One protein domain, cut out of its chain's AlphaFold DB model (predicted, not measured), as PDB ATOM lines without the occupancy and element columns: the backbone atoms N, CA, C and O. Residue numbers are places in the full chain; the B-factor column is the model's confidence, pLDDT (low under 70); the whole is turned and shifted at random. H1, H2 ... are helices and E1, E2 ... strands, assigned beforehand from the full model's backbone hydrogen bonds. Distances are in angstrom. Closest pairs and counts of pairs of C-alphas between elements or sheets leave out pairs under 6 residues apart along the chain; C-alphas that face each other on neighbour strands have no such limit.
ATOM      1  N   LEU A  37      35.061  30.029   2.159       96.69
ATOM      2  CA  LEU A  37      36.389  29.737   2.717       96.69
ATOM      3  C   LEU A  37      36.990  28.437   2.165       96.69
ATOM      4  O   LEU A  37      38.195  28.376   1.929       96.69
ATOM      5  N   ILE A  38      36.152  27.430   1.891       97.50
ATOM      6  CA  ILE A  38      36.580  26.181   1.246       97.50
ATOM      7  C   ILE A  38      37.085  26.465  -0.171       97.50
ATOM      8  O   ILE A  38      38.199  26.074  -0.522       97.50
ATOM      9  N   GLY A  39      36.315  27.211  -0.967       96.19
ATOM     10  CA  GLY A  39      36.715  27.606  -2.316       96.19
ATOM     11  C   GLY A  39      37.928  28.531  -2.342       96.19
ATOM     12  O   GLY A  39      38.784  28.384  -3.214       96.19
ATOM     13  N   ALA A  40      38.064  29.427  -1.360       95.75
ATOM     14  CA  ALA A  40      39.252  30.261  -1.206       95.75
ATOM     15  C   ALA A  40      40.504  29.415  -0.919       95.75
ATOM     16  O   ALA A  40      41.527  29.618  -1.573       95.75
ATOM     17  N   ARG A  41      40.420  28.425  -0.013       94.19
ATOM     18  CA  ARG A  41      41.522  27.488   0.263       94.19
ATOM     19  C   ARG A  41      41.866  26.644  -0.963       94.19
ATOM     20  O   ARG A  41      43.034  26.543  -1.320       94.19
ATOM     21  N   TRP A  42      40.869  26.085  -1.643       93.81
ATOM     22  CA  TRP A  42      41.070  25.321  -2.877       93.81
ATOM     23  C   TRP A  42      41.754  26.160  -3.968       93.81
ATOM     24  O   TRP A  42      42.729  25.719  -4.573       93.81
ATOM     25  N   THR A  43      41.321  27.411  -4.156       92.38
ATOM     26  CA  THR A  43      41.933  28.354  -5.109       92.38
ATOM     27  C   THR A  43      43.367  28.706  -4.714       92.38
ATOM     28  O   THR A  43      44.254  28.700  -5.566       92.38
ATOM     29  N   GLN A  44      43.623  28.950  -3.423       90.12
ATOM     30  CA  GLN A  44      44.965  29.206  -2.890       90.12
ATOM     31  C   GLN A  44      45.935  28.054  -3.197       90.12
ATOM     32  O   GLN A  44      47.109  28.294  -3.464       90.12
ATOM     33  N   LEU A  45      45.441  26.813  -3.184       86.69
ATOM     34  CA  LEU A  45      46.222  25.610  -3.475       86.69
ATOM     35  C   LEU A  45      46.353  25.306  -4.979       86.69
ATOM     36  O   LEU A  45      46.970  24.306  -5.344       86.69
ATOM     37  N   GLY A  46      45.804  26.150  -5.860       87.12
ATOM     38  CA  GLY A  46      45.906  26.002  -7.316       87.12
ATOM     39  C   GLY A  46      44.650  25.469  -8.009       87.12
ATOM     40  O   GLY A  46      44.746  25.014  -9.148       87.12
ATOM     41  N   ALA A  47      43.493  25.526  -7.344       90.38
ATOM     42  CA  ALA A  47      42.185  25.184  -7.901       90.38
ATOM     43  C   ALA A  47      42.148  23.766  -8.513       90.38
ATOM     44  O   ALA A  47      42.590  22.807  -7.878       90.38
ATOM     45  N   GLU A  48      41.641  23.592  -9.733       88.00
ATOM     46  CA  GLU A  48      41.548  22.291 -10.405       88.00
ATOM     47  C   GLU A  48      42.912  21.633 -10.664       88.00
ATOM     48  O   GLU A  48      42.990  20.413 -10.801       88.00
ATOM     49  N   GLY A  49      43.987  22.428 -10.689       81.62
ATOM     50  CA  GLY A  49      45.371  21.962 -10.789       81.62
ATOM     51  C   GLY A  49      46.031  21.660  -9.439       81.62
ATOM     52  O   GLY A  49      47.202  21.283  -9.409       81.62
ATOM     53  N   SER A  50      45.312  21.845  -8.327       86.94
ATOM     54  CA  SER A  50      45.804  21.568  -6.974       86.94
ATOM     55  C   SER A  50      45.900  20.067  -6.680       86.94
ATOM     56  O   SER A  50      45.494  19.211  -7.469       86.94
ATOM     57  N   ALA A  51      46.385  19.733  -5.481       87.94
ATOM     58  CA  ALA A  51      46.377  18.363  -4.982       87.94
ATOM     59  C   ALA A  51      44.971  17.737  -4.897       87.94
ATOM     60  O   ALA A  51      44.843  16.517  -4.960       87.94
ATOM     61  N   PHE A  52      43.929  18.569  -4.785       92.06
ATOM     62  CA  PHE A  52      42.542  18.150  -4.586       92.06
ATOM     63  C   PHE A  52      41.828  17.777  -5.892       92.06
ATOM     64  O   PHE A  52      40.958  16.905  -5.878       92.06
ATOM     65  N   GLY A  53      42.202  18.392  -7.020       91.56
ATOM     66  CA  GLY A  53      41.475  18.266  -8.287       91.56
ATOM     67  C   GLY A  53      40.103  18.950  -8.255       91.56
ATOM     68  O   GLY A  53      39.891  19.914  -7.515       91.56
ATOM     69  N   CYS A  54      39.159  18.461  -9.061       94.12
ATOM     70  CA  CYS A  54      37.794  18.994  -9.098       94.12
ATOM     71  C   CYS A  54      36.974  18.597  -7.862       94.12
ATOM     72  O   CYS A  54      37.122  17.495  -7.332       94.12
ATOM     73  N   ALA A  55      36.044  19.464  -7.452       96.19
ATOM     74  CA  ALA A  55      34.998  19.088  -6.504       96.19
ATOM     75  C   ALA A  55      34.088  18.010  -7.117       96.19
ATOM     76  O   ALA A  55      33.661  18.133  -8.268       96.19
ATOM     77  N   THR A  56      33.798  16.956  -6.355       96.12
ATOM     78  CA  THR A  56      32.930  15.844  -6.784       96.12
ATOM     79  C   THR A  56      31.498  16.001  -6.286       96.12
ATOM     80  O   THR A  56      30.599  15.323  -6.774       96.12
ATOM     81  N   GLU A  57      31.281  16.907  -5.333       95.38
ATOM     82  CA  GLU A  57      29.972  17.242  -4.782       95.38
ATOM     83  C   GLU A  57      29.886  18.721  -4.378       95.38
ATOM     84  O   GLU A  57      30.893  19.435  -4.281       95.38
ATOM     85  N   VAL A  58      28.658  19.191  -4.158       95.38
ATOM     86  CA  VAL A  58      28.406  20.528  -3.615       95.38
ATOM     87  C   VAL A  58      28.736  20.573  -2.122       95.38
ATOM     88  O   VAL A  58      28.553  19.595  -1.399       95.38
ATOM     89  N   GLU A  59      29.203  21.732  -1.659       96.56
ATOM     90  CA  GLU A  59      29.444  21.996  -0.240       96.56
ATOM     91  C   GLU A  59      28.165  21.781   0.589       96.56
ATOM     92  O   GLU A  59      27.096  22.295   0.242       96.56
ATOM     93  N   HIS A  60      28.274  21.049   1.699       96.31
ATOM     94  CA  HIS A  60      27.143  20.679   2.553       96.31
ATOM     95  C   HIS A  60      27.485  20.781   4.046       96.31
ATOM     96  O   HIS A  60      28.653  20.790   4.440       96.31
ATOM     97  N   ASP A  61      26.450  20.884   4.880       96.19
ATOM     98  CA  ASP A  61      26.591  20.968   6.337       96.19
ATOM     99  C   ASP A  61      26.924  19.595   6.932       96.19
ATOM    100  O   ASP A  61      26.411  18.570   6.477       96.19
ATOM    101  N   VAL A  62      27.744  19.565   7.986       93.12
ATOM    102  CA  VAL A  62      28.122  18.315   8.662       93.12
ATOM    103  C   VAL A  62      27.177  18.043   9.838       93.12
ATOM    104  O   VAL A  62      27.156  18.829  10.789       93.12
ATOM    105  N   PRO A  63      26.411  16.932   9.838       91.12
ATOM    106  CA  PRO A  63      25.459  16.642  10.906       91.12
ATOM    107  C   PRO A  63      26.096  16.668  12.302       91.12
ATOM    108  O   PRO A  63      27.106  16.014  12.558       91.12
ATOM    109  N   GLY A  64      25.485  17.421  13.221       86.62
ATOM    110  CA  GLY A  64      25.929  17.521  14.616       86.62
ATOM    111  C   GLY A  64      27.164  18.397  14.851       86.62
ATOM    112  O   GLY A  64      27.664  18.426  15.974       86.62
ATOM    113  N   ARG A  65      27.661  19.117  13.836       88.38
ATOM    114  CA  ARG A  65      28.798  20.043  13.954       88.38
ATOM    115  C   ARG A  65      28.470  21.388  13.308       88.38
ATOM    116  O   ARG A  65      27.678  21.466  12.378       88.38
ATOM    117  N   SER A  66      29.088  22.455  13.809       90.00
ATOM    118  CA  SER A  66      29.053  23.759  13.143       90.00
ATOM    119  C   SER A  66      30.164  23.798  12.099       90.00
ATOM    120  O   SER A  66      31.326  23.587  12.448       90.00
ATOM    121  N   GLY A  67      29.805  24.023  10.837       94.75
ATOM    122  CA  GLY A  67      30.742  24.072   9.720       94.75
ATOM    123  C   GLY A  67      30.246  23.315   8.493       94.75
ATOM    124  O   GLY A  67      29.163  22.726   8.496       94.75
ATOM    125  N   ARG A  68      31.048  23.355   7.431       97.69
ATOM    126  CA  ARG A  68      30.705  22.786   6.122       97.69
ATOM    127  C   ARG A  68      31.870  21.983   5.572       97.69
ATOM    128  O   ARG A  68      33.020  22.251   5.913       97.69
ATOM    129  N   LEU A  69      31.566  20.995   4.743       98.00
ATOM    130  CA  LEU A  69      32.522  20.081   4.128       98.00
ATOM    131  C   LEU A  69      32.292  20.054   2.620       98.00
ATOM    132  O   LEU A  69      31.155  20.145   2.148       98.00
ATOM    133  N   GLN A  70      33.372  19.889   1.868       98.19
ATOM    134  CA  GLN A  70      33.292  19.571   0.452       98.19
ATOM    135  C   GLN A  70      34.294  18.478   0.087       98.19
ATOM    136  O   GLN A  70      35.468  18.538   0.473       98.19
ATOM    137  N   THR A  71      33.825  17.494  -0.683       97.44
ATOM    138  CA  THR A  71      34.665  16.432  -1.245       97.44
ATOM    139  C   THR A  71      35.171  16.801  -2.634       97.44
ATOM    140  O   THR A  71      34.439  17.292  -3.500       97.44
ATOM    141  N   PHE A  72      36.455  16.533  -2.830       96.19
ATOM    142  CA  PHE A  72      37.175  16.664  -4.083       96.19
ATOM    143  C   PHE A  72      37.651  15.289  -4.538       96.19
ATOM    144  O   PHE A  72      37.605  14.320  -3.781       96.19
ATOM    145  N   GLN A  73      38.147  15.200  -5.771       93.31
ATOM    146  CA  GLN A  73      38.627  13.940  -6.340       93.31
ATOM    147  C   GLN A  73      39.624  13.217  -5.420       93.31
ATOM    148  O   GLN A  73      39.568  11.994  -5.313       93.31
ATOM    149  N   TRP A  74      40.505  13.959  -4.739       92.81
ATOM    150  CA  TRP A  74      41.641  13.388  -4.001       92.81
ATOM    151  C   TRP A  74      41.756  13.853  -2.550       92.81
ATOM    152  O   TRP A  74      42.828  13.758  -1.951       92.81
ATOM    153  N   GLY A  75      40.669  14.369  -1.981       95.81
ATOM    154  CA  GLY A  75      40.703  14.918  -0.635       95.81
ATOM    155  C   GLY A  75      39.420  15.607  -0.213       95.81
ATOM    156  O   GLY A  75      38.454  15.703  -0.971       95.81
ATOM    157  N   GLN A  76      39.444  16.132   1.003       98.25
ATOM    158  CA  GLN A  76      38.357  16.907   1.582       98.25
ATOM    159  C   GLN A  76      38.872  18.198   2.204       98.25
ATOM    160  O   GLN A  76      39.968  18.251   2.765       98.25
ATOM    161  N   ILE A  77      38.044  19.236   2.123       98.31
ATOM    162  CA  ILE A  77      38.271  20.511   2.797       98.31
ATOM    163  C   ILE A  77      37.033  20.816   3.639       98.31
ATOM    164  O   ILE A  77      35.908  20.747   3.140       98.31
ATOM    165  N   ALA A  78      37.241  21.155   4.908       98.12
ATOM    166  CA  ALA A  78      36.189  21.513   5.845       98.12
ATOM    167  C   ALA A  78      36.421  22.904   6.432       98.12
ATOM    168  O   ALA A  78      37.497  23.191   6.952       98.12
ATOM    169  N   TRP A  79      35.390  23.740   6.432       97.50
ATOM    170  CA  TRP A  79      35.347  24.947   7.250       97.50
ATOM    171  C   TRP A  79      34.847  24.586   8.652       97.50
ATOM    172  O   TRP A  79      33.733  24.084   8.794       97.50
ATOM    173  N   THR A  80      35.668  24.834   9.678       95.25
ATOM    174  CA  THR A  80      35.394  24.476  11.083       95.25
ATOM    175  C   THR A  80      35.410  25.725  11.984       95.25
ATOM    176  O   THR A  80      36.401  25.969  12.675       95.25
ATOM    177  N   PRO A  81      34.316  26.504  12.048       94.44
ATOM    178  CA  PRO A  81      34.275  27.784  12.761       94.44
ATOM    179  C   PRO A  81      34.464  27.693  14.282       94.44
ATOM    180  O   PRO A  81      34.810  28.688  14.913       94.44
ATOM    181  N   SER A  82      34.271  26.520  14.900       89.88
ATOM    182  CA  SER A  82      34.399  26.365  16.360       89.88
ATOM    183  C   SER A  82      35.799  26.690  16.889       89.88
ATOM    184  O   SER A  82      35.933  27.099  18.040       89.88
ATOM    185  N   GLN A  83      36.829  26.536  16.052       87.31
ATOM    186  CA  GLN A  83      38.231  26.821  16.370       87.31
ATOM    187  C   GLN A  83      38.744  28.128  15.735       87.31
ATOM    188  O   GLN A  83      39.947  28.372  15.756       87.31
ATOM    189  N   GLY A  84      37.851  28.960  15.188       90.25
ATOM    190  CA  GLY A  84      38.152  30.247  14.556       90.25
ATOM    191  C   GLY A  84      37.278  30.477  13.322       90.25
ATOM    192  O   GLY A  84      37.105  29.569  12.515       90.25
ATOM    193  N   ASP A  85      36.751  31.688  13.131       92.81
ATOM    194  CA  ASP A  85      35.728  31.958  12.100       92.81
ATOM    195  C   ASP A  85      36.203  31.658  10.667       92.81
ATOM    196  O   ASP A  85      35.401  31.309   9.801       92.81
ATOM    197  N   ALA A  86      37.512  31.762  10.421       94.06
ATOM    198  CA  ALA A  86      38.149  31.492   9.133       94.06
ATOM    199  C   ALA A  86      38.838  30.114   9.052       94.06
ATOM    200  O   ALA A  86      39.502  29.825   8.057       94.06
ATOM    201  N   MET A  87      38.707  29.276  10.081       94.69
ATOM    202  CA  MET A  87      39.439  28.020  10.201       94.69
ATOM    203  C   MET A  87      39.004  27.015   9.136       94.69
ATOM    204  O   MET A  87      37.840  26.607   9.071       94.69
ATOM    205  N   VAL A  88      39.970  26.569   8.338       97.50
ATOM    206  CA  VAL A  88      39.801  25.493   7.365       97.50
ATOM    207  C   VAL A  88      40.753  24.356   7.711       97.50
ATOM    208  O   VAL A  88      41.899  24.600   8.075       97.50
ATOM    209  N   VAL A  89      40.280  23.120   7.579       97.62
ATOM    210  CA  VAL A  89      41.104  21.908   7.594       97.62
ATOM    211  C   VAL A  89      41.053  21.306   6.202       97.62
ATOM    212  O   VAL A  89      39.975  21.175   5.625       97.62
ATOM    213  N   SER A  90      42.202  20.948   5.645       97.19
ATOM    214  CA  SER A  90      42.302  20.353   4.317       97.19
ATOM    215  C   SER A  90      43.174  19.111   4.371       97.19
ATOM    216  O   SER A  90      44.287  19.183   4.883       97.19
ATOM    217  N   MET A  91      42.681  18.000   3.827       96.44
ATOM    218  CA  MET A  91      43.422  16.745   3.714       96.44
ATOM    219  C   MET A  91      43.388  16.243   2.275       96.44
ATOM    220  O   MET A  91      42.308  16.067   1.713       96.44
ATOM    221  N   TYR A  92      44.560  15.964   1.711       93.69
ATOM    222  CA  TYR A  92      44.719  15.283   0.425       93.69
ATOM    223  C   TYR A  92      45.750  14.160   0.538       93.69
ATOM    224  O   TYR A  92      46.404  14.000   1.570       93.69
ATOM    225  N   TYR A  93      45.903  13.378  -0.529       91.44
ATOM    226  CA  TYR A  93      46.905  12.318  -0.572       91.44
ATOM    227  C   TYR A  93      47.646  12.220  -1.911       91.44
ATOM    228  O   TYR A  93      47.131  12.561  -2.986       91.44
ATOM    229  N   ILE A  94      48.862  11.683  -1.842       88.50
ATOM    230  CA  ILE A  94      49.670  11.226  -2.973       88.50
ATOM    231  C   ILE A  94      50.051   9.776  -2.670       88.50
ATOM    232  O   ILE A  94      50.803   9.515  -1.737       88.50
ATOM    233  N   ALA A  95      49.516   8.825  -3.439       85.69
ATOM    234  CA  ALA A  95      49.637   7.395  -3.140       85.69
ATOM    235  C   ALA A  95      49.169   7.056  -1.713       85.69
ATOM    236  O   ALA A  95      47.993   7.228  -1.414       85.69
ATOM    237  N   ASN A  96      50.060   6.587  -0.842       87.94
ATOM    238  CA  ASN A  96      49.781   6.289   0.562       87.94
ATOM    239  C   ASN A  96      50.167   7.425   1.525       87.94
ATOM    240  O   ASN A  96      49.939   7.293   2.727       87.94
ATOM    241  N   HIS A  97      50.735   8.511   1.002       88.62
ATOM    242  CA  HIS A  97      51.178   9.663   1.768       88.62
ATOM    243  C   HIS A  97      50.050  10.685   1.896       88.62
ATOM    244  O   HIS A  97      49.505  11.156   0.892       88.62
ATOM    245  N   VAL A  98      49.687  11.019   3.128       91.88
ATOM    246  CA  VAL A  98      48.615  11.955   3.462       91.88
ATOM    247  C   VAL A  98      49.217  13.266   3.932       91.88
ATOM    248  O   VAL A  98      50.097  13.271   4.787       91.88
ATOM    249  N   VAL A  99      48.672  14.367   3.419       92.19
ATOM    250  CA  VAL A  99      49.030  15.725   3.822       92.19
ATOM    251  C   VAL A  99      47.807  16.409   4.411       92.19
ATOM    252  O   VAL A  99      46.728  16.397   3.811       92.19
ATOM    253  N   VAL A 100      47.981  17.008   5.587       95.31
ATOM    254  CA  VAL A 100      46.937  17.709   6.328       95.31
ATOM    255  C   VAL A 100      47.428  19.091   6.714       95.31
ATOM    256  O   VAL A 100      48.433  19.229   7.401       95.31
ATOM    257  N   ASP A 101      46.666  20.108   6.339       95.62
ATOM    258  CA  ASP A 101      46.891  21.484   6.769       95.62
ATOM    259  C   ASP A 101      45.664  22.016   7.495       95.62
ATOM    260  O   ASP A 101      44.525  21.672   7.160       95.62
ATOM    261  N   TRP A 102      45.891  22.920   8.443       96.88
ATOM    262  CA  TRP A 102      44.814  23.644   9.096       96.88
ATOM    263  C   TRP A 102      45.181  25.085   9.429       96.88
ATOM    264  O   TRP A 102      46.338  25.428   9.676       96.88
ATOM    265  N   GLY A 103      44.162  25.935   9.474       95.25
ATOM    266  CA  GLY A 103      44.273  27.337   9.860       95.25
ATOM    267  C   GLY A 103      43.562  28.287   8.889       95.25
ATOM    268  O   GLY A 103      43.041  27.856   7.860       95.25
ATOM    269  N   PRO A 104      43.555  29.596   9.201       95.00
ATOM    270  CA  PRO A 104      43.995  30.174  10.470       95.00
ATOM    271  C   PRO A 104      42.965  29.963  11.600       95.00
ATOM    272  O   PRO A 104      41.764  29.985  11.354       95.00
ATOM    273  N   THR A 105      43.415  29.839  12.852       93.44
ATOM    274  CA  THR A 105      42.555  29.647  14.044       93.44
ATOM    275  C   THR A 105      42.154  30.954  14.739       93.44
ATOM    276  O   THR A 105      41.706  30.942  15.882       93.44
ATOM    277  N   ASN A 106      42.324  32.106  14.084       90.25
ATOM    278  CA  ASN A 106      42.060  33.417  14.688       90.25
ATOM    279  C   ASN A 106      40.623  33.522  15.253       90.25
ATOM    280  O   ASN A 106      39.684  33.074  14.590       90.25
ATOM    281  N   PRO A 107      40.429  34.155  16.431       90.50
ATOM    282  CA  PRO A 107      41.427  34.861  17.250       90.50
ATOM    283  C   PRO A 107      42.240  33.951  18.192       90.50
ATOM    284  O   PRO A 107      42.997  34.457  19.019       90.50
ATOM    285  N   PHE A 108      42.074  32.631  18.115       91.00
ATOM    286  CA  PHE A 108      42.761  31.688  18.989       91.00
ATOM    287  C   PHE A 108      44.192  31.415  18.514       91.00
ATOM    288  O   PHE A 108      44.451  31.230  17.322       91.00
ATOM    289  N   SER A 109      45.106  31.338  19.477       92.50
ATOM    290  CA  SER A 109      46.461  30.820  19.319       92.50
ATOM    291  C   SER A 109      46.656  29.768  20.398       92.50
ATOM    292  O   SER A 109      46.486  30.082  21.573       92.50
ATOM    293  N   TYR A 110      46.975  28.545  19.995       92.94
ATOM    294  CA  TYR A 110      47.106  27.411  20.907       92.94
ATOM    295  C   TYR A 110      48.569  27.163  21.263       92.94
ATOM    296  O   TYR A 110      49.449  27.472  20.462       92.94
ATOM    297  N   ASP A 111      48.835  26.550  22.415       92.69
ATOM    298  CA  ASP A 111      50.191  26.110  22.781       92.69
ATOM    299  C   ASP A 111      50.597  24.828  22.042       92.69
ATOM    300  O   ASP A 111      51.776  24.611  21.749       92.69
ATOM    301  N   LYS A 112      49.614  23.981  21.714       93.56
ATOM    302  CA  LYS A 112      49.803  22.771  20.913       93.56
ATOM    303  C   LYS A 112      48.574  22.423  20.079       93.56
ATOM    304  O   LYS A 112      47.451  22.803  20.414       93.56
ATOM    305  N   PHE A 113      48.794  21.619  19.046       95.50
ATOM    306  CA  PHE A 113      47.736  20.925  18.318       95.50
ATOM    307  C   PHE A 113      47.838  19.427  18.556       95.50
ATOM    308  O   PHE A 113      48.918  18.853  18.459       95.50
ATOM    309  N   VAL A 114      46.712  18.785  18.832       95.75
ATOM    310  CA  VAL A 114      46.592  17.332  18.840       95.75
ATOM    311  C   VAL A 114      46.017  16.914  17.494       95.75
ATOM    312  O   VAL A 114      44.934  17.355  17.112       95.75
ATOM    313  N   VAL A 115      46.738  16.068  16.767       97.00
ATOM    314  CA  VAL A 115      46.299  15.519  15.481       97.00
ATOM    315  C   VAL A 115      46.071  14.028  15.642       97.00
ATOM    316  O   VAL A 115      46.959  13.312  16.103       97.00
ATOM    317  N   ARG A 116      44.883  13.558  15.265       97.19
ATOM    318  CA  ARG A 116      44.511  12.141  15.280       97.19
ATOM    319  C   ARG A 116      44.121  11.701  13.879       97.19
ATOM    320  O   ARG A 116      43.380  12.413  13.202       97.19
ATOM    321  N   TRP A 117      44.552  10.504  13.493       97.00
ATOM    322  CA  TRP A 117      44.161   9.893  12.230       97.00
ATOM    323  C   TRP A 117      43.619   8.479  12.422       97.00
ATOM    324  O   TRP A 117      44.104   7.678  13.227       97.00
ATOM    325  N   ASP A 118      42.598   8.182  11.628       97.19
ATOM    326  CA  ASP A 118      41.907   6.905  11.607       97.19
ATOM    327  C   ASP A 118      42.050   6.274  10.210       97.19
ATOM    328  O   ASP A 118      42.141   6.975   9.197       97.19
ATOM    329  N   LEU A 119      42.042   4.942  10.155       96.06
ATOM    330  CA  LEU A 119      41.951   4.141   8.933       96.06
ATOM    331  C   LEU A 119      40.745   3.214   9.060       96.06
ATOM    332  O   LEU A 119      40.655   2.429  10.003       96.06
ATOM    333  N   ASN A 120      39.802   3.316   8.126       96.06
ATOM    334  CA  ASN A 120      38.547   2.557   8.130       96.06
ATOM    335  C   ASN A 120      37.797   2.658   9.479       96.06
ATOM    336  O   ASN A 120      37.231   1.682   9.970       96.06
ATOM    337  N   GLY A 121      37.833   3.844  10.100       93.62
ATOM    338  CA  GLY A 121      37.204   4.129  11.395       93.62
ATOM    339  C   GLY A 121      37.966   3.625  12.628       93.62
ATOM    340  O   GLY A 121      37.485   3.801  13.744       93.62
ATOM    341  N   GLN A 122      39.139   3.008  12.456       96.06
ATOM    342  CA  GLN A 122      40.015   2.580  13.549       96.06
ATOM    343  C   GLN A 122      41.133   3.600  13.756       96.06
ATOM    344  O   GLN A 122      41.868   3.898  12.813       96.06
ATOM    345  N   ASN A 123      41.298   4.091  14.985       95.75
ATOM    346  CA  ASN A 123      42.404   4.982  15.346       95.75
ATOM    347  C   ASN A 123      43.748   4.290  15.087       95.75
ATOM    348  O   ASN A 123      43.991   3.202  15.606       95.75
ATOM    349  N   GLN A 124      44.589   4.921  14.265       95.56
ATOM    350  CA  GLN A 124      45.936   4.439  13.951       95.56
ATOM    351  C   GLN A 124      47.013   5.185  14.739       95.56
ATOM    352  O   GLN A 124      48.092   4.645  14.976       95.56
ATOM    353  N   GLY A 125      46.734   6.420  15.145       94.75
ATOM    354  CA  GLY A 125      47.637   7.179  15.984       94.75
ATOM    355  C   GLY A 125      47.139   8.578  16.312       94.75
ATOM    356  O   GLY A 125      46.142   9.084  15.788       94.75
ATOM    357  N   GLN A 126      47.878   9.195  17.227       95.81
ATOM    358  CA  GLN A 126      47.693  10.568  17.659       95.81
ATOM    359  C   GLN A 126      49.061  11.191  17.937       95.81
ATOM    360  O   GLN A 126      49.941  10.529  18.490       95.81
ATOM    361  N   ARG A 127      49.236  12.465  17.579       95.62
ATOM    362  CA  ARG A 127      50.473  13.211  17.811       95.62
ATOM    363  C   ARG A 127      50.188  14.627  18.290       95.62
ATOM    364  O   ARG A 127      49.326  15.310  17.744       95.62
ATOM    365  N   ASP A 128      50.976  15.063  19.264       94.31
ATOM    366  CA  ASP A 128      51.020  16.452  19.704       94.31
ATOM    367  C   ASP A 128      52.063  17.204  18.866       94.31
ATOM    368  O   ASP A 128      53.214  16.775  18.740       94.31
ATOM    369  N   LEU A 129      51.647  18.318  18.275       92.69
ATOM    370  CA  LEU A 129      52.457  19.203  17.447       92.69
ATOM    371  C   LEU A 129      52.544  20.583  18.095       92.69
ATOM    372  O   LEU A 129      51.685  20.966  18.892       92.69
ATOM    373  N   ASN A 130      53.575  21.342  17.725       92.25
ATOM    374  CA  ASN A 130      53.749  22.715  18.191       92.25
ATOM    375  C   ASN A 130      52.516  23.567  17.857       92.25
ATOM    376  O   ASN A 130      51.909  23.405  16.799       92.25
ATOM    377  N   GLY A 131      52.150  24.458  18.777       90.12
ATOM    378  CA  GLY A 131      51.003  25.344  18.636       90.12
ATOM    379  C   GLY A 131      51.242  26.559  17.742       90.12
ATOM    380  O   GLY A 131      52.244  26.672  17.038       90.12
ATOM    381  N   GLY A 132      50.286  27.482  17.778       93.19
ATOM    382  CA  GLY A 132      50.222  28.675  16.943       93.19
ATOM    383  C   GLY A 132      48.809  28.910  16.417       93.19
ATOM    384  O   GLY A 132      47.823  28.494  17.030       93.19
ATOM    385  N   THR A 133      48.712  29.572  15.261       94.88
ATOM    386  CA  THR A 133      47.434  29.913  14.613       94.88
ATOM    387  C   THR A 133      47.045  28.969  13.470       94.88
ATOM    388  O   THR A 133      46.179  29.292  12.662       94.88
ATOM    389  N   GLY A 134      47.731  27.842  13.327       95.12
ATOM    390  CA  GLY A 134      47.568  26.883  12.238       95.12
ATOM    391  C   GLY A 134      48.700  25.867  12.266       95.12
ATOM    392  O   GLY A 134      49.604  25.972  13.096       95.12
ATOM    393  N   GLY A 135      48.666  24.898  11.362       94.81
ATOM    394  CA  GLY A 135      49.707  23.887  11.295       94.81
ATOM    395  C   GLY A 135      49.572  22.950  10.107       94.81
ATOM    396  O   GLY A 135      48.694  23.101   9.258       94.81
ATOM    397  N   HIS A 136      50.512  22.017  10.064       93.75
ATOM    398  CA  HIS A 136      50.725  21.073   8.983       93.75
ATOM    399  C   HIS A 136      51.159  19.730   9.573       93.75
ATOM    400  O   HIS A 136      51.912  19.687  10.554       93.75
ATOM    401  N   PHE A 137      50.675  18.639   8.993       94.12
ATOM    402  CA  PHE A 137      51.014  17.287   9.397       94.12
ATOM    403  C   PHE A 137      50.961  16.333   8.208       94.12
ATOM    404  O   PHE A 137      50.022  16.366   7.416       94.12
ATOM    405  N   GLU A 138      51.943  15.441   8.137       91.75
ATOM    406  CA  GLU A 138      52.057  14.423   7.099       91.75
ATOM    407  C   GLU A 138      52.271  13.051   7.731       91.75
ATOM    408  O   GLU A 138      52.929  12.926   8.771       91.75
ATOM    409  N   PHE A 139      51.708  12.018   7.110       91.00
ATOM    410  CA  PHE A 139      51.874  10.634   7.542       91.00
ATOM    411  C   PHE A 139      51.577   9.655   6.404       91.00
ATOM    412  O   PHE A 139      50.785   9.945   5.508       91.00
ATOM    413  N   ASP A 140      52.165   8.464   6.478       89.38
ATOM    414  CA  ASP A 140      51.808   7.356   5.595       89.38
ATOM    415  C   ASP A 140      50.712   6.497   6.233       89.38
ATOM    416  O   ASP A 140      50.693   6.275   7.446       89.38
ATOM    417  N   THR A 141      49.791   5.987   5.416       89.69
ATOM    418  CA  THR A 141      48.675   5.155   5.885       89.69
ATOM    419  C   THR A 141      48.441   3.936   4.993       89.69
ATOM    420  O   THR A 141      48.924   3.853   3.863       89.69
ATOM    421  N   GLY A 142      47.714   2.950   5.519       87.44
ATOM    422  CA  GLY A 142      47.281   1.778   4.759       87.44
ATOM    423  C   GLY A 142      46.189   2.112   3.739       87.44
ATOM    424  O   GLY A 142      45.666   3.224   3.692       87.44
ATOM    425  N   SER A 143      45.808   1.128   2.923       91.75
ATOM    426  CA  SER A 143      44.724   1.326   1.957       91.75
ATOM    427  C   SER A 143      43.352   1.362   2.640       91.75
ATOM    428  O   SER A 143      43.041   0.518   3.485       91.75
ATOM    429  N   GLY A 144      42.518   2.319   2.241       93.38
ATOM    430  CA  GLY A 144      41.156   2.491   2.727       93.38
ATOM    431  C   GLY A 144      40.806   3.951   2.988       93.38
ATOM    432  O   GLY A 144      41.537   4.870   2.620       93.38
ATOM    433  N   TRP A 145      39.672   4.170   3.651       96.19
ATOM    434  CA  TRP A 145      39.268   5.511   4.058       96.19
ATOM    435  C   TRP A 145      40.143   5.979   5.217       96.19
ATOM    436  O   TRP A 145      40.011   5.476   6.336       96.19
ATOM    437  N   SER A 146      41.030   6.936   4.954       96.94
ATOM    438  CA  SER A 146      41.791   7.615   5.994       96.94
ATOM    439  C   SER A 146      41.142   8.955   6.307       96.94
ATOM    440  O   SER A 146      40.737   9.680   5.396       96.94
ATOM    441  N   SER A 147      41.037   9.287   7.589       97.31
ATOM    442  CA  SER A 147      40.504  10.571   8.037       97.31
ATOM    443  C   SER A 147      41.348  11.162   9.146       97.31
ATOM    444  O   SER A 147      41.779  10.431  10.035       97.31
ATOM    445  N   THR A 148      41.504  12.480   9.129       97.81
ATOM    446  CA  THR A 148      42.247  13.242  10.130       97.81
ATOM    447  C   THR A 148      41.349  14.262  10.806       97.81
ATOM    448  O   THR A 148      40.460  14.858  10.189       97.81
ATOM    449  N   ILE A 149      41.594  14.467  12.093       96.56
ATOM    450  CA  ILE A 149      40.889  15.427  12.926       96.56
ATOM    451  C   ILE A 149      41.892  16.139  13.841       96.56
ATOM    452  O   ILE A 149      42.867  15.533  14.290       96.56
ATOM    453  N   VAL A 150      41.678  17.435  14.079       96.69
ATOM    454  CA  VAL A 150      42.624  18.306  14.794       96.69
ATOM    455  C   VAL A 150      41.944  18.954  15.998       96.69
ATOM    456  O   VAL A 150      40.763  19.298  15.952       96.69
ATOM    457  N   GLU A 151      42.673  19.133  17.090       95.44
ATOM    458  CA  GLU A 151      42.203  19.853  18.272       95.44
ATOM    459  C   GLU A 151      43.295  20.789  18.803       95.44
ATOM    460  O   GLU A 151      44.421  20.370  19.058       95.44
ATOM    461  N   GLY A 152      42.971  22.076  18.948       93.88
ATOM    462  CA  GLY A 152      43.850  23.061  19.579       93.88
ATOM    463  C   GLY A 152      43.740  23.027  21.105       93.88
ATOM    464  O   GLY A 152      42.634  22.972  21.650       93.88
ATOM    465  N   CYS A 153      44.880  23.070  21.798       92.81
ATOM    466  CA  CYS A 153      44.942  22.979  23.255       92.81
ATOM    467  C   CYS A 153      45.961  23.948  23.872       92.81
ATOM    468  O   CYS A 153      47.040  24.170  23.321       92.81
ATOM    469  N   ASP A 154      45.653  24.419  25.078       90.00
ATOM    470  CA  ASP A 154      46.553  25.210  25.920       90.00
ATOM    471  C   ASP A 154      47.245  24.293  26.944       90.00
ATOM    472  O   ASP A 154      46.615  23.432  27.576       90.00
ATOM    473  N   THR A 155      48.560  24.440  27.085       84.31
ATOM    474  CA  THR A 155      49.407  23.652  27.984       84.31
ATOM    475  C   THR A 155      49.491  24.285  29.371       84.31
ATOM    476  O   THR A 155      49.447  25.500  29.525       84.31
ATOM    477  N   HIS A 156      49.632  23.452  30.405       78.12
ATOM    478  CA  HIS A 156      49.784  23.901  31.792       78.12
ATOM    479  C   HIS A 156      51.047  23.291  32.394       78.12
ATOM    480  O   HIS A 156      51.352  22.128  32.141       78.12
ATOM    481  N   VAL A 157      51.762  24.055  33.226       67.81
ATOM    482  CA  VAL A 157      52.998  23.599  33.896       67.81
ATOM    483  C   VAL A 157      52.717  22.460  34.888       67.81
ATOM    484  O   VAL A 157      53.562  21.598  35.107       67.81
ATOM    485  N   ILE A 158      51.519  22.439  35.483       51.00
ATOM    486  CA  ILE A 158      51.045  21.383  36.383       51.00
ATOM    487  C   ILE A 158      49.571  21.113  36.045       51.00
ATOM    488  O   ILE A 158      48.716  21.953  36.317       51.00
ATOM    489  N   GLY A 159      49.271  19.955  35.445       65.81
ATOM    490  CA  GLY A 159      47.911  19.529  35.075       65.81
ATOM    491  C   GLY A 159      47.778  19.051  33.621       65.81
ATOM    492  O   GLY A 159      48.731  19.109  32.850       65.81
ATOM    493  N   SER A 160      46.594  18.556  33.243       72.69
ATOM    494  CA  SER A 160      46.279  18.161  31.859       72.69
ATOM    495  C   SER A 160      45.997  19.382  30.980       72.69
ATOM    496  O   SER A 160      45.340  20.319  31.436       72.69
ATOM    497  N   SER A 161      46.425  19.359  29.713       82.75
ATOM    498  CA  SER A 161      46.110  20.411  28.732       82.75
ATOM    499  C   SER A 161      44.605  20.679  28.635       82.75
ATOM    500  O   SER A 161      43.789  19.775  28.811       82.75
ATOM    501  N   THR A 162      44.234  21.927  28.354       85.25
ATOM    502  CA  THR A 162      42.832  22.318  28.167       85.25
ATOM    503  C   THR A 162      42.546  22.544  26.689       85.25
ATOM    504  O   THR A 162      43.130  23.436  26.085       85.25
ATOM    505  N   CYS A 163      41.614  21.777  26.129       88.00
ATOM    506  CA  CYS A 163      41.172  21.896  24.740       88.00
ATOM    507  C   CYS A 163      39.694  22.316  24.748       88.00
ATOM    508  O   CYS A 163      38.825  21.534  25.133       88.00
ATOM    509  N   ARG A 164      39.395  23.592  24.460       80.75
ATOM    510  CA  ARG A 164      38.059  24.174  24.731       80.75
ATOM    511  C   ARG A 164      37.099  24.062  23.549       80.75
ATOM    512  O   ARG A 164      35.895  23.957  23.749       80.75
ATOM    513  N   GLN A 165      37.629  24.106  22.333       79.38
ATOM    514  CA  GLN A 165      36.870  24.267  21.092       79.38
ATOM    515  C   GLN A 165      36.446  22.936  20.450       79.38
ATOM    516  O   GLN A 165      35.824  22.948  19.384       79.38
ATOM    517  N   GLN A 166      36.745  21.815  21.125       87.19
ATOM    518  CA  GLN A 166      36.543  20.442  20.658       87.19
ATOM    519  C   GLN A 166      37.275  20.156  19.340       87.19
ATOM    520  O   GLN A 166      37.844  21.038  18.704       87.19
ATOM    521  N   TRP A 167      37.245  18.906  18.902       93.50
ATOM    522  CA  TRP A 167      37.823  18.471  17.637       93.50
ATOM    523  C   TRP A 167      37.192  19.136  16.400       93.50
ATOM    524  O   TRP A 167      35.972  19.319  16.341       93.50
ATOM    525  N   THR A 168      37.995  19.405  15.364       95.31
ATOM    526  CA  THR A 168      37.527  19.933  14.069       95.31
ATOM    527  C   THR A 168      36.563  18.983  13.362       95.31
ATOM    528  O   THR A 168      36.427  17.823  13.749       95.31
ATOM    529  N   ILE A 169      35.905  19.428  12.287       96.19
ATOM    530  CA  ILE A 169      35.264  18.489  11.356       96.19
ATOM    531  C   ILE A 169      36.352  17.543  10.810       96.19
ATOM    532  O   ILE A 169      37.404  18.033  10.385       96.19
ATOM    533  N   PRO A 170      36.148  16.211  10.849       95.50
ATOM    534  CA  PRO A 170      37.094  15.279  10.255       95.50
ATOM    535  C   PRO A 170      37.084  15.436   8.734       95.50
ATOM    536  O   PRO A 170      36.021  15.477   8.115       95.50
ATOM    537  N   VAL A 171      38.270  15.492   8.144       97.69
ATOM    538  CA  VAL A 171      38.474  15.448   6.692       97.69
ATOM    539  C   VAL A 171      39.123  14.123   6.329       97.69
ATOM    540  O   VAL A 171      39.880  13.573   7.126       97.69
ATOM    541  N   GLY A 172      38.827  13.586   5.152       96.88
ATOM    542  CA  GLY A 172      39.348  12.294   4.738       96.88
ATOM    543  C   GLY A 172      39.432  12.095   3.234       96.88
ATOM    544  O   GLY A 172      39.003  12.926   2.434       96.88
ATOM    545  N   ALA A 173      40.020  10.963   2.867       94.69
ATOM    546  CA  ALA A 173      40.122  10.494   1.497       94.69
ATOM    547  C   ALA A 173      40.241   8.966   1.469       94.69
ATOM    548  O   ALA A 173      40.680   8.340   2.435       94.69
ATOM    549  N   ASN A 174      39.888   8.361   0.335       92.88
ATOM    550  CA  ASN A 174      40.185   6.953   0.094       92.88
ATOM    551  C   ASN A 174      41.618   6.831  -0.438       92.88
ATOM    552  O   ASN A 174      41.888   7.204  -1.580       92.88
ATOM    553  N   VAL A 175      42.519   6.370   0.424       90.56
ATOM    554  CA  VAL A 175      43.961   6.279   0.191       90.56
ATOM    555  C   VAL A 175      44.311   4.861  -0.263       90.56
ATOM    556  O   VAL A 175      43.714   3.875   0.176       90.56
ATOM    557  N   GLY A 176      45.294   4.724  -1.147       80.69
ATOM    558  CA  GLY A 176      45.753   3.415  -1.595       80.69
ATOM    559  C   GLY A 176      47.150   3.466  -2.194       80.69
ATOM    560  O   GLY A 176      47.563   4.514  -2.698       80.69
TER     561      GLY A 176
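This is residues 37 to 176 of the 792 residues of the protein "LGFP repeat-containing protein" of Actinocrispum wychmicini (UniProt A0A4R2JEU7). Two twisted antiparallel sheets, E1 E2 E3 E4 E7 and E6 E5 E8 E9, pack face to face as a sandwich, with the short helix H1 on the outside of the five-stranded sheet. E9 lies close over E2 and E3, a tight turn joins E6 of one sheet to E7 of the other, and the link from E8 to E9 sticks out with residues 157 to 159 at its tip. The printed part has 140 residues with one named helix and nine named strands, in the order H1 E1 E2 E3 E4 E5 E6 E7 E8 E9; the class is mostly strand. It is compact, with a radius of gyration of the C-alphas of 14.5 A, and only just elongated, spanning 46 by 31 by 27 A.

The printed part begins with H1, residues 37 to 44, in which every O i to N i+4 pair is within hydrogen-bond range. E1, residues 68 to 72, E2, residues 75 to 79, E3, residues 88 to 94, and E4, residues 97 to 103, form a meander, each strand the antiparallel neighbour of the one before. Within hydrogen-bond range are N 70 and O 77, 3.0 A, N 78 and O 89, 2.8 A, and N 90 and O 101, 2.9 A. H1 is on this sheet at a height of 8.7 A; the closest C-alphas of H1 and E2 are those of Ile 38 and Ile 77, 6.1 A apart. E5, residues 110 to 119, and E6, residues 122 to 132, are a hairpin, with N 115 and O 127 at 2.9 A. E6 bends by 54 degrees at residue 129. E7, residues 135 to 140, is an edge strand beside E4, antiparallel, with N 100 and O 137 at 2.8 A. E8, residues 144 to 153, is antiparallel to E5, with N 116 and O 149 at 3.0 A, and forms a hairpin with E9, residues 171 to 175, where N 146 and O 173 are at 2.9 A. Between the sheets, the closest C-alphas of E2 and E9 are those of Gly 75 and Ala 173, 4.9 A apart. Those of E3 and E9 are Met 91 and Val 171, 5.9 A apart. E1 and E8 are apart.

H1 begins at C-alpha 37, (36.389, 29.737, 2.717), and is 10.3 A long from first to last C-alpha. E1 measures 13.5 A, E2 13.8 A, E3 20.2 A, E4 20.6 A, E5 26.7 A, E6 28.2 A, E7 17.6 A, E8 29.2 A and E9 12.5 A. E9 ends at C-alpha 175, (43.961, 6.279, 0.191).

The C-alphas farthest apart, those of Glu 48 and Ile 158, are 47.8 A apart. The printed part has no cut; the links H1 to E1 and E8 to E9 are long, with 23 and 17 residues. The mean pLDDT of the printed part is 92.2, and residues 157 to 159 are under 70.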